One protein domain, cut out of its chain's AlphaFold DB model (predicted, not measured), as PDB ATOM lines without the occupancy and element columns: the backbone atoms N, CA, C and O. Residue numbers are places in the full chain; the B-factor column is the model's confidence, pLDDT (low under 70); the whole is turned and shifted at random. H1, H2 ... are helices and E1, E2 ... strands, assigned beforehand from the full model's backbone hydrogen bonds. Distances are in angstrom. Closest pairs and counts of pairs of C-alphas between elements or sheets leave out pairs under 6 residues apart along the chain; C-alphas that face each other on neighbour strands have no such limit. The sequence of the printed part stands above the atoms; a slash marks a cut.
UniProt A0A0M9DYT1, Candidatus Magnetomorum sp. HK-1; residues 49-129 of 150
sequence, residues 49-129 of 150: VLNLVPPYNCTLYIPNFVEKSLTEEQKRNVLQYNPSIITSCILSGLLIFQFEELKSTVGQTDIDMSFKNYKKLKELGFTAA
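Overview. This is residues 49 to 129 of the 150 residues of a protein of Candidatus Magnetomorum sp. HK-1 (UniProt A0A0M9DYT1). Picture two loosely joined lobes: strands E1 and E2 with H3 and H4, and a small far lobe of H1 and H2, reached through residues 52 to 63. The 81 printed residues run E1, H1, H2, E2, H3, H4, mostly helix, with an antiparallel strand pair; the whole is loose, radius of gyration of the C-alphas 16.0 A, spanning 45 by 30 by 19 A.

Arrangement. Start at E1, residues 49 to 51, antiparallel to E2, residues 85 to 87; N 50 and O 86, 2.9 A apart, are within hydrogen-bond range. H1, residues 64 to 67, and H2, residues 72 to 79, are close but not clearly touching; their closest C-alphas, of Glu 67 and Lys 75, are 7.2 A apart. H3, residues 88 to 98, and H4, residues 111 to 123, are near each other, closest C-alphas 8.3 A apart. Every O i to N i+4 pair is within range in H2 and H4, 6 of 7 in H3; H1 is too short.

Along the chain. Find C-alpha 49, where E1 begins, at (-12.461, 38.975, -81.288). From first to last C-alpha, H3 measures 14.9 A and H4 18.3 A, ending at (-5.353, 53.241, -74.655).

Size, cuts and confidence. Links E1 to H1 and H3 to H4 are long; the printed part has no cut, and no printed residue is under 70 in pLDDT.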
ATOM      1  N   VAL A  49     -13.602  39.575 -82.006       93.88
ATOM      2  CA  VAL A  49     -12.461  38.975 -81.288       93.88
ATOM      3  C   VAL A  49     -11.267  39.936 -81.249       93.88
ATOM      4  O   VAL A  49     -10.930  40.588 -82.242       93.88
ATOM      5  N   LEU A  50     -10.615  40.035 -80.091       94.56
ATOM      6  CA  LEU A  50      -9.463  40.908 -79.854       94.56
ATOM      7  C   LEU A  50      -8.253  40.104 -79.386       94.56
ATOM      8  O   LEU A  50      -8.401  39.135 -78.643       94.56
ATOM      9  N   ASN A  51      -7.062  40.549 -79.780       93.50
ATOM     10  CA  ASN A  51      -5.795  40.012 -79.298       93.50
ATOM     11  C   ASN A  51      -5.485  40.523 -77.884       93.50
ATOM     12  O   ASN A  51      -5.655  41.709 -77.579       93.50
ATOM     13  N   LEU A  52      -4.943  39.630 -77.062       87.38
ATOM     14  CA  LEU A  52      -4.427  39.883 -75.723       87.38
ATOM     15  C   LEU A  52      -2.923  39.616 -75.688       87.38
ATOM     16  O   LEU A  52      -2.463  38.512 -75.982       87.38
ATOM     17  N   VAL A  53      -2.153  40.636 -75.307       79.44
ATOM     18  CA  VAL A  53      -0.707  40.532 -75.098       79.44
ATOM     19  C   VAL A  53      -0.366  41.214 -73.766       79.44
ATOM     20  O   VAL A  53      -0.512  42.433 -73.675       79.44
ATOM     21  N   PRO A  54       0.088  40.473 -72.734       84.06
ATOM     22  CA  PRO A  54       0.376  39.033 -72.723       84.06
ATOM     23  C   PRO A  54      -0.892  38.145 -72.707       84.06
ATOM     24  O   PRO A  54      -1.975  38.640 -72.390       84.06
ATOM     25  N   PRO A  55      -0.764  36.836 -73.010       87.44
ATOM     26  CA  PRO A  55      -1.863  35.879 -72.893       87.44
ATOM     27  C   PRO A  55      -2.401  35.780 -71.457       87.44
ATOM     28  O   PRO A  55      -1.654  35.989 -70.496       87.44
ATOM     29  N   TYR A  56      -3.674  35.414 -71.300       85.62
ATOM     30  CA  TYR A  56      -4.311  35.260 -69.987       85.62
ATOM     31  C   TYR A  56      -4.498  33.792 -69.592       85.62
ATOM     32  O   TYR A  56      -4.600  32.892 -70.428       85.62
ATOM     33  N   ASN A  57      -4.573  33.555 -68.282       86.69
ATOM     34  CA  ASN A  57      -4.935  32.256 -67.728       86.69
ATOM     35  C   ASN A  57      -6.448  32.200 -67.516       86.69
ATOM     36  O   ASN A  57      -7.030  33.107 -66.920       86.69
ATOM     37  N   CYS A  58      -7.074  31.111 -67.956       84.31
ATOM     38  CA  CYS A  58      -8.491  30.856 -67.751       84.31
ATOM     39  C   CYS A  58      -8.678  29.481 -67.108       84.31
ATOM     40  O   CYS A  58      -8.054  28.502 -67.514       84.31
ATOM     41  N   THR A  59      -9.544  29.403 -66.099       87.75
ATOM     42  CA  THR A  59     -10.007  28.131 -65.542       87.75
ATOM     43  C   THR A  59     -11.422  27.883 -66.036       87.75
ATOM     44  O   THR A  59     -12.352  28.587 -65.647       87.75
ATOM     45  N   LEU A  60     -11.581  26.873 -66.890       85.88
ATOM     46  CA  LEU A  60     -12.883  26.426 -67.373       85.88
ATOM     47  C   LEU A  60     -13.400  25.309 -66.463       85.88
ATOM     48  O   LEU A  60     -12.711  24.318 -66.229       85.88
ATOM     49  N   TYR A  61     -14.617  25.474 -65.950       87.56
ATOM     50  CA  TYR A  61     -15.292  24.474 -65.129       87.56
ATOM     51  C   TYR A  61     -16.497  23.917 -65.882       87.56
ATOM     52  O   TYR A  61     -17.420  24.661 -66.213       87.56
ATOM     53  N   ILE A  62     -16.500  22.604 -66.128       87.25
ATOM     54  CA  ILE A  62     -17.649  21.892 -66.689       87.25
ATOM     55  C   ILE A  62     -18.365  21.190 -65.530       87.25
ATOM     56  O   ILE A  62     -17.797  20.278 -64.929       87.25
ATOM     57  N   PRO A  63     -19.607  21.578 -65.192       91.19
ATOM     58  CA  PRO A  63     -20.367  20.878 -64.167       91.19
ATOM     59  C   PRO A  63     -20.604  19.408 -64.541       91.19
ATOM     60  O   PRO A  63     -20.974  19.109 -65.676       91.19
ATOM     61  N   ASN A  64     -20.501  18.495 -63.568       91.94
ATOM     62  CA  ASN A  64     -20.614  17.040 -63.789       91.94
ATOM     63  C   ASN A  64     -21.875  16.611 -64.564       91.94
ATOM     64  O   ASN A  64     -21.858  15.619 -65.290       91.94
ATOM     65  N   PHE A  65     -22.998  17.311 -64.378       91.94
ATOM     66  CA  PHE A  65     -24.242  16.985 -65.079       91.94
ATOM     67  C   PHE A  65     -24.186  17.353 -66.567       91.94
ATOM     68  O   PHE A  65     -24.764  16.638 -67.375       91.94
ATOM     69  N   VAL A  66     -23.464  18.422 -66.925       90.06
ATOM     70  CA  VAL A  66     -23.216  18.812 -68.320       90.06
ATOM     71  C   VAL A  66     -22.225  17.842 -68.943       90.06
ATOM     72  O   VAL A  66     -22.476  17.329 -70.026       90.06
ATOM     73  N   GLU A  67     -21.136  17.530 -68.237       90.62
ATOM     74  CA  GLU A  67     -20.081  16.646 -68.739       90.62
ATOM     75  C   GLU A  67     -20.625  15.280 -69.189       90.62
ATOM     76  O   GLU A  67     -20.240  14.776 -70.243       90.62
ATOM     77  N   LYS A  68     -21.564  14.703 -68.427       92.44
ATOM     78  CA  LYS A  68     -22.219  13.424 -68.756       92.44
ATOM     79  C   LYS A  68     -23.090  13.475 -70.013       92.44
ATOM     80  O   LYS A  68     -23.401  12.425 -70.568       92.44
ATOM     81  N   SER A  69     -23.516  14.663 -70.432       93.44
ATOM     82  CA  SER A  69     -24.354  14.875 -71.614       93.44
ATOM     83  C   SER A  69     -23.553  15.238 -72.865       93.44
ATOM     84  O   SER A  69     -24.141  15.311 -73.942       93.44
ATOM     85  N   LEU A  70     -22.243  15.466 -72.743       90.31
ATOM     86  CA  LEU A  70     -21.374  15.831 -73.858       90.31
ATOM     87  C   LEU A  70     -20.627  14.611 -74.401       90.31
ATOM     88  O   LEU A  70     -20.103  13.790 -73.647       90.31
ATOM     89  N   THR A  71     -20.510  14.532 -75.725       91.88
ATOM     90  CA  THR A  71     -19.549  13.630 -76.368       91.88
ATOM     91  C   THR A  71     -18.119  14.104 -76.107       91.88
ATOM     92  O   THR A  71     -17.878  15.277 -75.830       91.88
ATOM     93  N   GLU A  72     -17.134  13.216 -76.253       86.75
ATOM     94  CA  GLU A  72     -15.717  13.584 -76.114       86.75
ATOM     95  C   GLU A  72     -15.286  14.694 -77.087       86.75
ATOM     96  O   GLU A  72     -14.434  15.515 -76.765       86.75
ATOM     97  N   GLU A  73     -15.894  14.752 -78.273       85.88
ATOM     98  CA  GLU A  73     -15.677  15.841 -79.228       85.88
ATOM     99  C   GLU A  73     -16.235  17.168 -78.709       85.88
ATOM    100  O   GLU A  73     -15.528  18.172 -78.701       85.88
ATOM    101  N   GLN A  74     -17.465  17.171 -78.193       85.56
ATOM    102  CA  GLN A  74     -18.064  18.372 -77.618       85.56
ATOM    103  C   GLN A  74     -17.295  18.862 -76.387       85.56
ATOM    104  O   GLN A  74     -17.118  20.065 -76.230       85.56
ATOM    105  N   LYS A  75     -16.791  17.951 -75.544       84.62
ATOM    106  CA  LYS A  75     -15.923  18.312 -74.414       84.62
ATOM    107  C   LYS A  75     -14.650  19.008 -74.888       84.62
ATOM    108  O   LYS A  75     -14.311  20.057 -74.350       84.62
ATOM    109  N   ARG A  76     -13.973  18.464 -75.909       82.25
ATOM    110  CA  ARG A  76     -12.783  19.103 -76.495       82.25
ATOM    111  C   ARG A  76     -13.096  20.493 -77.033       82.25
ATOM    112  O   ARG A  76     -12.357  21.412 -76.720       82.25
ATOM    113  N   ASN A  77     -14.210  20.655 -77.744       80.88
ATOM    114  CA  ASN A  77     -14.615  21.952 -78.288       80.88
ATOM    115  C   ASN A  77     -14.938  22.973 -77.179       80.88
ATOM    116  O   ASN A  77     -14.602  24.141 -77.308       80.88
ATOM    117  N   VAL A  78     -15.553  22.549 -76.067       79.88
ATOM    118  CA  VAL A  78     -15.829  23.432 -74.912       79.88
ATOM    119  C   VAL A  78     -14.545  23.841 -74.184       79.88
ATOM    120  O   VAL A  78     -14.468  24.940 -73.644       79.88
ATOM    121  N   LEU A  79     -13.547  22.958 -74.148       80.88
ATOM    122  CA  LEU A  79     -12.247  23.214 -73.519       80.88
ATOM    123  C   LEU A  79     -11.243  23.883 -74.463       80.88
ATOM    124  O   LEU A  79     -10.139  24.227 -74.039       80.88
ATOM    125  N   GLN A  80     -11.606  24.053 -75.733       78.56
ATOM    126  CA  GLN A  80     -10.772  24.705 -76.721       78.56
ATOM    127  C   GLN A  80     -10.659  26.185 -76.383       78.56
ATOM    128  O   GLN A  80     -11.633  26.934 -76.382       78.56
ATOM    129  N   TYR A  81      -9.442  26.585 -76.043       81.12
ATOM    130  CA  TYR A  81      -9.151  27.889 -75.487       81.12
ATOM    131  C   TYR A  81      -7.867  28.421 -76.105       81.12
ATOM    132  O   TYR A  81      -6.820  27.774 -76.038       81.12
ATOM    133  N   ASN A  82      -7.946  29.615 -76.685       86.06
ATOM    134  CA  ASN A  82      -6.776  30.341 -77.146       86.06
ATOM    135  C   ASN A  82      -6.481  31.472 -76.143       86.06
ATOM    136  O   ASN A  82      -7.244  32.433 -76.073       86.06
ATOM    137  N   PRO A  83      -5.378  31.384 -75.376       88.62
ATOM    138  CA  PRO A  83      -5.061  32.347 -74.320       88.62
ATOM    139  C   PRO A  83      -4.691  33.736 -74.836       88.62
ATOM    140  O   PRO A  83      -4.561  34.667 -74.043       88.62
ATOM    141  N   SER A  84      -4.481  33.880 -76.142       90.25
ATOM    142  CA  SER A  84      -4.051  35.125 -76.775       90.25
ATOM    143  C   SER A  84      -5.207  35.902 -77.402       90.25
ATOM    144  O   SER A  84      -4.966  36.970 -77.958       90.25
ATOM    145  N   ILE A  85      -6.445  35.399 -77.334       91.75
ATOM    146  CA  ILE A  85      -7.625  36.080 -77.876       91.75
ATOM    147  C   ILE A  85      -8.778  36.082 -76.876       91.75
ATOM    148  O   ILE A  85      -8.929  35.162 -76.081       91.75
ATOM    149  N   ILE A  86      -9.622  37.106 -76.938       91.81
ATOM    150  CA  ILE A  86     -10.846  37.199 -76.140       91.81
ATOM    151  C   ILE A  86     -11.989  37.726 -76.998       91.81
ATOM    152  O   ILE A  86     -11.802  38.616 -77.833       91.81
ATOM    153  N   THR A  87     -13.192  37.201 -76.782       91.88
ATOM    154  CA  THR A  87     -14.389  37.754 -77.409       91.88
ATOM    155  C   THR A  87     -14.747  39.094 -76.769       91.88
ATOM    156  O   THR A  87     -14.692  39.293 -75.551       91.88
ATOM    157  N   SER A  88     -15.137  40.039 -77.611       92.00
ATOM    158  CA  SER A  88     -15.473  41.414 -77.249       92.00
ATOM    159  C   SER A  88     -16.643  41.490 -76.272       92.00
ATOM    160  O   SER A  88     -16.650  42.365 -75.411       92.00
ATOM    161  N   CYS A  89     -17.588  40.549 -76.332       90.44
ATOM    162  CA  CYS A  89     -18.706  40.478 -75.394       90.44
ATOM    163  C   CYS A  89     -18.253  40.144 -73.961       90.44
ATOM    164  O   CYS A  89     -18.730  40.772 -73.015       90.44
ATOM    165  N   ILE A  90     -17.292  39.227 -73.790       91.38
ATOM    166  CA  ILE A  90     -16.708  38.909 -72.478       91.38
ATOM    167  C   ILE A  90     -15.858  40.083 -71.998       91.38
ATOM    168  O   ILE A  90     -16.030  40.552 -70.870       91.38
ATOM    169  N   LEU A  91     -14.973  40.595 -72.860       92.69
ATOM    170  CA  LEU A  91     -14.103  41.715 -72.507       92.69
ATOM    171  C   LEU A  91     -14.910  42.959 -72.120       92.69
ATOM    172  O   LEU A  91     -14.571  43.624 -71.147       92.69
ATOM    173  N   SER A  92     -16.005  43.252 -72.827       93.38
ATOM    174  CA  SER A  92     -16.884  44.379 -72.510       93.38
ATOM    175  C   SER A  92     -17.411  44.300 -71.078       93.38
ATOM    176  O   SER A  92     -17.436  45.328 -70.407       93.38
ATOM    177  N   GLY A  93     -17.772  43.109 -70.589       93.25
ATOM    178  CA  GLY A  93     -18.199  42.904 -69.202       93.25
ATOM    179  C   GLY A  93     -17.100  43.216 -68.179       93.25
ATOM    180  O   GLY A  93     -17.370  43.813 -67.139       93.25
ATOM    181  N   LEU A  94     -15.850  42.868 -68.493       92.81
ATOM    182  CA  LEU A  94     -14.698  43.193 -67.645       92.81
ATOM    183  C   LEU A  94     -14.410  44.699 -67.642       92.81
ATOM    184  O   LEU A  94     -14.158  45.284 -66.589       92.81
ATOM    185  N   LEU A  95     -14.490  45.337 -68.810       93.88
ATOM    186  CA  LEU A  95     -14.205  46.759 -68.967       93.88
ATOM    187  C   LEU A  95     -15.209  47.641 -68.219       93.88
ATOM    188  O   LEU A  95     -14.786  48.575 -67.545       93.88
ATOM    189  N   ILE A  96     -16.512  47.334 -68.269       94.81
ATOM    190  CA  ILE A  96     -17.523  48.105 -67.518       94.81
ATOM    191  C   ILE A  96     -17.375  47.950 -66.000       94.81
ATOM    192  O   ILE A  96     -17.791  48.824 -65.249       94.81
ATOM    193  N   PHE A  97     -16.805  46.833 -65.538       94.44
ATOM    194  CA  PHE A  97     -16.538  46.620 -64.119       94.44
ATOM    195  C   PHE A  97     -15.310  47.412 -63.660       94.44
ATOM    196  O   PHE A  97     -15.271  47.903 -62.535       94.44
ATOM    197  N   GLN A  98     -14.303  47.533 -64.526       95.00
ATOM    198  CA  GLN A  98     -13.040  48.191 -64.204       95.00
ATOM    199  C   GLN A  98     -13.070  49.716 -64.401       95.00
ATOM    200  O   GLN A  98     -12.346  50.426 -63.705       95.00
ATOM    201  N   PHE A  99     -13.871  50.220 -65.344       95.81
ATOM    202  CA  PHE A  99     -13.861  51.621 -65.772       95.81
ATOM    203  C   PHE A  99     -15.268  52.228 -65.702       95.81
ATOM    204  O   PHE A  99     -16.121  51.923 -66.534       95.81
ATOM    205  N   GLU A 100     -15.502  53.122 -64.736       92.50
ATOM    206  CA  GLU A 100     -16.812  53.756 -64.493       92.50
ATOM    207  C   GLU A 100     -17.326  54.580 -65.685       92.50
ATOM    208  O   GLU A 100     -18.536  54.779 -65.846       92.50
ATOM    209  N   GLU A 101     -16.426  55.079 -66.538       93.31
ATOM    210  CA  GLU A 101     -16.800  55.832 -67.733       93.31
ATOM    211  C   GLU A 101     -17.456  54.963 -68.822       93.31
ATOM    212  O   GLU A 101     -18.110  55.505 -69.725       93.31
ATOM    213  N   LEU A 102     -17.288  53.639 -68.740       94.56
ATOM    214  CA  LEU A 102     -17.876  52.664 -69.650       94.56
ATOM    215  C   LEU A 102     -19.161  52.099 -69.052       94.56
ATOM    216  O   LEU A 102     -19.231  51.734 -67.883       94.56
ATOM    217  N   LYS A 103     -20.206  52.017 -69.875       92.06
ATOM    218  CA  LYS A 103     -21.523  51.540 -69.445       92.06
ATOM    219  C   LYS A 103     -21.936  50.315 -70.236       92.06
ATOM    220  O   LYS A 103     -21.561  50.169 -71.398       92.06
ATOM    221  N   SER A 104     -22.757  49.477 -69.613       91.56
ATOM    222  CA  SER A 104     -23.383  48.337 -70.275       91.56
ATOM    223  C   SER A 104     -24.175  48.780 -71.502       91.56
ATOM    224  O   SER A 104     -24.982  49.710 -71.427       91.56
ATOM    225  N   THR A 105     -23.998  48.066 -72.611       90.12
ATOM    226  CA  THR A 105     -24.849  48.214 -73.793       90.12
ATOM    227  C   THR A 105     -26.185  47.522 -73.537       90.12
ATOM    228  O   THR A 105     -26.226  46.316 -73.297       90.12
ATOM    229  N   VAL A 106     -27.282  48.279 -73.582       90.88
ATOM    230  CA  VAL A 106     -28.647  47.751 -73.450       90.88
ATOM    231  C   VAL A 106     -29.447  48.170 -74.675       90.88
ATOM    232  O   VAL A 106     -29.610  49.357 -74.938       90.88
ATOM    233  N   GLY A 107     -29.971  47.191 -75.413       90.88
ATOM    234  CA  GLY A 107     -30.677  47.446 -76.665       90.88
ATOM    235  C   GLY A 107     -29.716  47.806 -77.797       90.88
ATOM    236  O   GLY A 107     -28.701  47.139 -77.985       90.88
ATOM    237  N   GLN A 108     -30.065  48.826 -78.581       90.12
ATOM    238  CA  GLN A 108     -29.217  49.278 -79.682       90.12
ATOM    239  C   GLN A 108     -27.949  49.950 -79.161       90.12
ATOM    240  O   GLN A 108     -27.963  50.669 -78.162       90.12
ATOM    241  N   THR A 109     -26.855  49.721 -79.875       88.25
ATOM    242  CA  THR A 109     -25.559  50.286 -79.534       88.25
ATOM    243  C   THR A 109     -25.545  51.799 -79.741       88.25
ATOM    244  O   THR A 109     -25.825  52.289 -80.833       88.25
ATOM    245  N   ASP A 110     -25.156  52.530 -78.699       92.31
ATOM    246  CA  ASP A 110     -24.913  53.970 -78.758       92.31
ATOM    247  C   ASP A 110     -23.555  54.287 -79.417       92.31
ATOM    248  O   ASP A 110     -22.530  53.669 -79.103       92.31
ATOM    249  N   ILE A 111     -23.538  55.254 -80.339       94.06
ATOM    250  CA  ILE A 111     -22.340  55.615 -81.117       94.06
ATOM    251  C   ILE A 111     -21.288  56.262 -80.215       94.06
ATOM    252  O   ILE A 111     -20.105  55.922 -80.305       94.06
ATOM    253  N   ASP A 112     -21.703  57.148 -79.309       94.38
ATOM    254  CA  ASP A 112     -20.778  57.838 -78.410       94.38
ATOM    255  C   ASP A 112     -20.116  56.846 -77.448       94.38
ATOM    256  O   ASP A 112     -18.895  56.872 -77.250       94.38
ATOM    257  N   MET A 113     -20.898  55.919 -76.889       94.19
ATOM    258  CA  MET A 113     -20.383  54.833 -76.060       94.19
ATOM    259  C   MET A 113     -19.467  53.893 -76.852       94.19
ATOM    260  O   MET A 113     -18.420  53.489 -76.342       94.19
ATOM    261  N   SER A 114     -19.796  53.586 -78.109       93.75
ATOM    262  CA  SER A 114     -18.928  52.783 -78.987       93.75
ATOM    263  C   SER A 114     -17.571  53.439 -79.190       93.75
ATOM    264  O   SER A 114     -16.532  52.785 -79.080       93.75
ATOM    265  N   PHE A 115     -17.561  54.750 -79.427       95.56
ATOM    266  CA  PHE A 115     -16.325  55.498 -79.614       95.56
ATOM    267  C   PHE A 115     -15.491  55.575 -78.329       95.56
ATOM    268  O   PHE A 115     -14.264  55.464 -78.385       95.56
ATOM    269  N   LYS A 116     -16.137  55.703 -77.160       95.31
ATOM    270  CA  LYS A 116     -15.457  55.625 -75.853       95.31
ATOM    271  C   LYS A 116     -14.818  54.259 -75.620       95.31
ATOM    272  O   LYS A 116     -13.643  54.206 -75.263       95.31
ATOM    273  N   ASN A 117     -15.550  53.175 -75.885       94.50
ATOM    274  CA  ASN A 117     -15.016  51.813 -75.798       94.50
ATOM    275  C   ASN A 117     -13.823  51.628 -76.742       94.50
ATOM    276  O   ASN A 117     -12.770  51.167 -76.312       94.50
ATOM    277  N   TYR A 118     -13.941  52.064 -77.999       94.88
ATOM    278  CA  TYR A 118     -12.842  52.003 -78.963       94.88
ATOM    279  C   TYR A 118     -11.591  52.744 -78.473       94.88
ATOM    280  O   TYR A 118     -10.495  52.184 -78.490       94.88
ATOM    281  N   LYS A 119     -11.740  53.983 -77.987       96.06
ATOM    282  CA  LYS A 119     -10.620  54.747 -77.423       96.06
ATOM    283  C   LYS A 119      -9.982  54.031 -76.240       96.06
ATOM    284  O   LYS A 119      -8.763  53.894 -76.225       96.06
ATOM    285  N   LYS A 120     -10.790  53.516 -75.309       95.62
ATOM    286  CA  LYS A 120     -10.280  52.784 -74.147       95.62
ATOM    287  C   LYS A 120      -9.501  51.537 -74.561       95.62
ATOM    288  O   LYS A 120      -8.410  51.305 -74.055       95.62
ATOM    289  N   LEU A 121     -10.006  50.771 -75.530       94.94
ATOM    290  CA  LEU A 121      -9.293  49.614 -76.080       94.94
ATOM    291  C   LEU A 121      -7.930  50.013 -76.659       94.94
ATOM    292  O   LEU A 121      -6.934  49.342 -76.397       94.94
ATOM    293  N   LYS A 122      -7.863  51.128 -77.401       94.75
ATOM    294  CA  LYS A 122      -6.602  51.650 -77.950       94.75
ATOM    295  C   LYS A 122      -5.641  52.126 -76.858       94.75
ATOM    296  O   LYS A 122      -4.454  51.839 -76.961       94.75
ATOM    297  N   GLU A 123      -6.138  52.809 -75.826       95.38
ATOM    298  CA  GLU A 123      -5.353  53.241 -74.655       95.38
ATOM    299  C   GLU A 123      -4.736  52.050 -73.913       95.38
ATOM    300  O   GLU A 123      -3.578  52.105 -73.508       95.38
ATOM    301  N   LEU A 124      -5.492  50.960 -73.778       93.38
ATOM    302  CA  LEU A 124      -5.060  49.723 -73.125       93.38
ATOM    303  C   LEU A 124      -4.188  48.825 -74.026       93.38
ATOM    304  O   LEU A 124      -3.734  47.776 -73.581       93.38
ATOM    305  N   GLY A 125      -3.942  49.219 -75.280       93.06
ATOM    306  CA  GLY A 125      -3.077  48.483 -76.206       93.06
ATOM    307  C   GLY A 125      -3.721  47.264 -76.873       93.06
ATOM    308  O   GLY A 125      -3.011  46.477 -77.499       93.06
ATOM    309  N   PHE A 126      -5.045  47.103 -76.795       93.94
ATOM    310  CA  PHE A 126      -5.738  46.028 -77.506       93.94
ATOM    311  C   PHE A 126      -5.651  46.215 -79.023       93.94
ATOM    312  O   PHE A 126      -5.700  47.330 -79.559       93.94
ATOM    313  N   THR A 127      -5.577  45.090 -79.731       93.94
ATOM    314  CA  THR A 127      -5.582  45.040 -81.197       93.94
ATOM    315  C   THR A 127      -6.634  44.053 -81.689       93.94
ATOM    316  O   THR A 127      -7.103  43.203 -80.932       93.94
ATOM    317  N   ALA A 128      -7.039  44.186 -82.954       92.75
ATOM    318  CA  ALA A 128      -7.863  43.168 -83.596       92.75
ATOM    319  C   ALA A 128      -7.114  41.827 -83.608       92.75
ATOM    320  O   ALA A 128      -5.884  41.815 -83.709       92.75
ATOM    321  N   ALA A 129      -7.854  40.724 -83.500       93.38
ATOM    322  CA  ALA A 129      -7.274  39.398 -83.656       93.38
ATOM    323  C   ALA A 129      -6.653  39.215 -85.050       93.38
ATOM    324  O   ALA A 129      -7.055  39.861 -86.022       93.38
TER     325      ALA A 129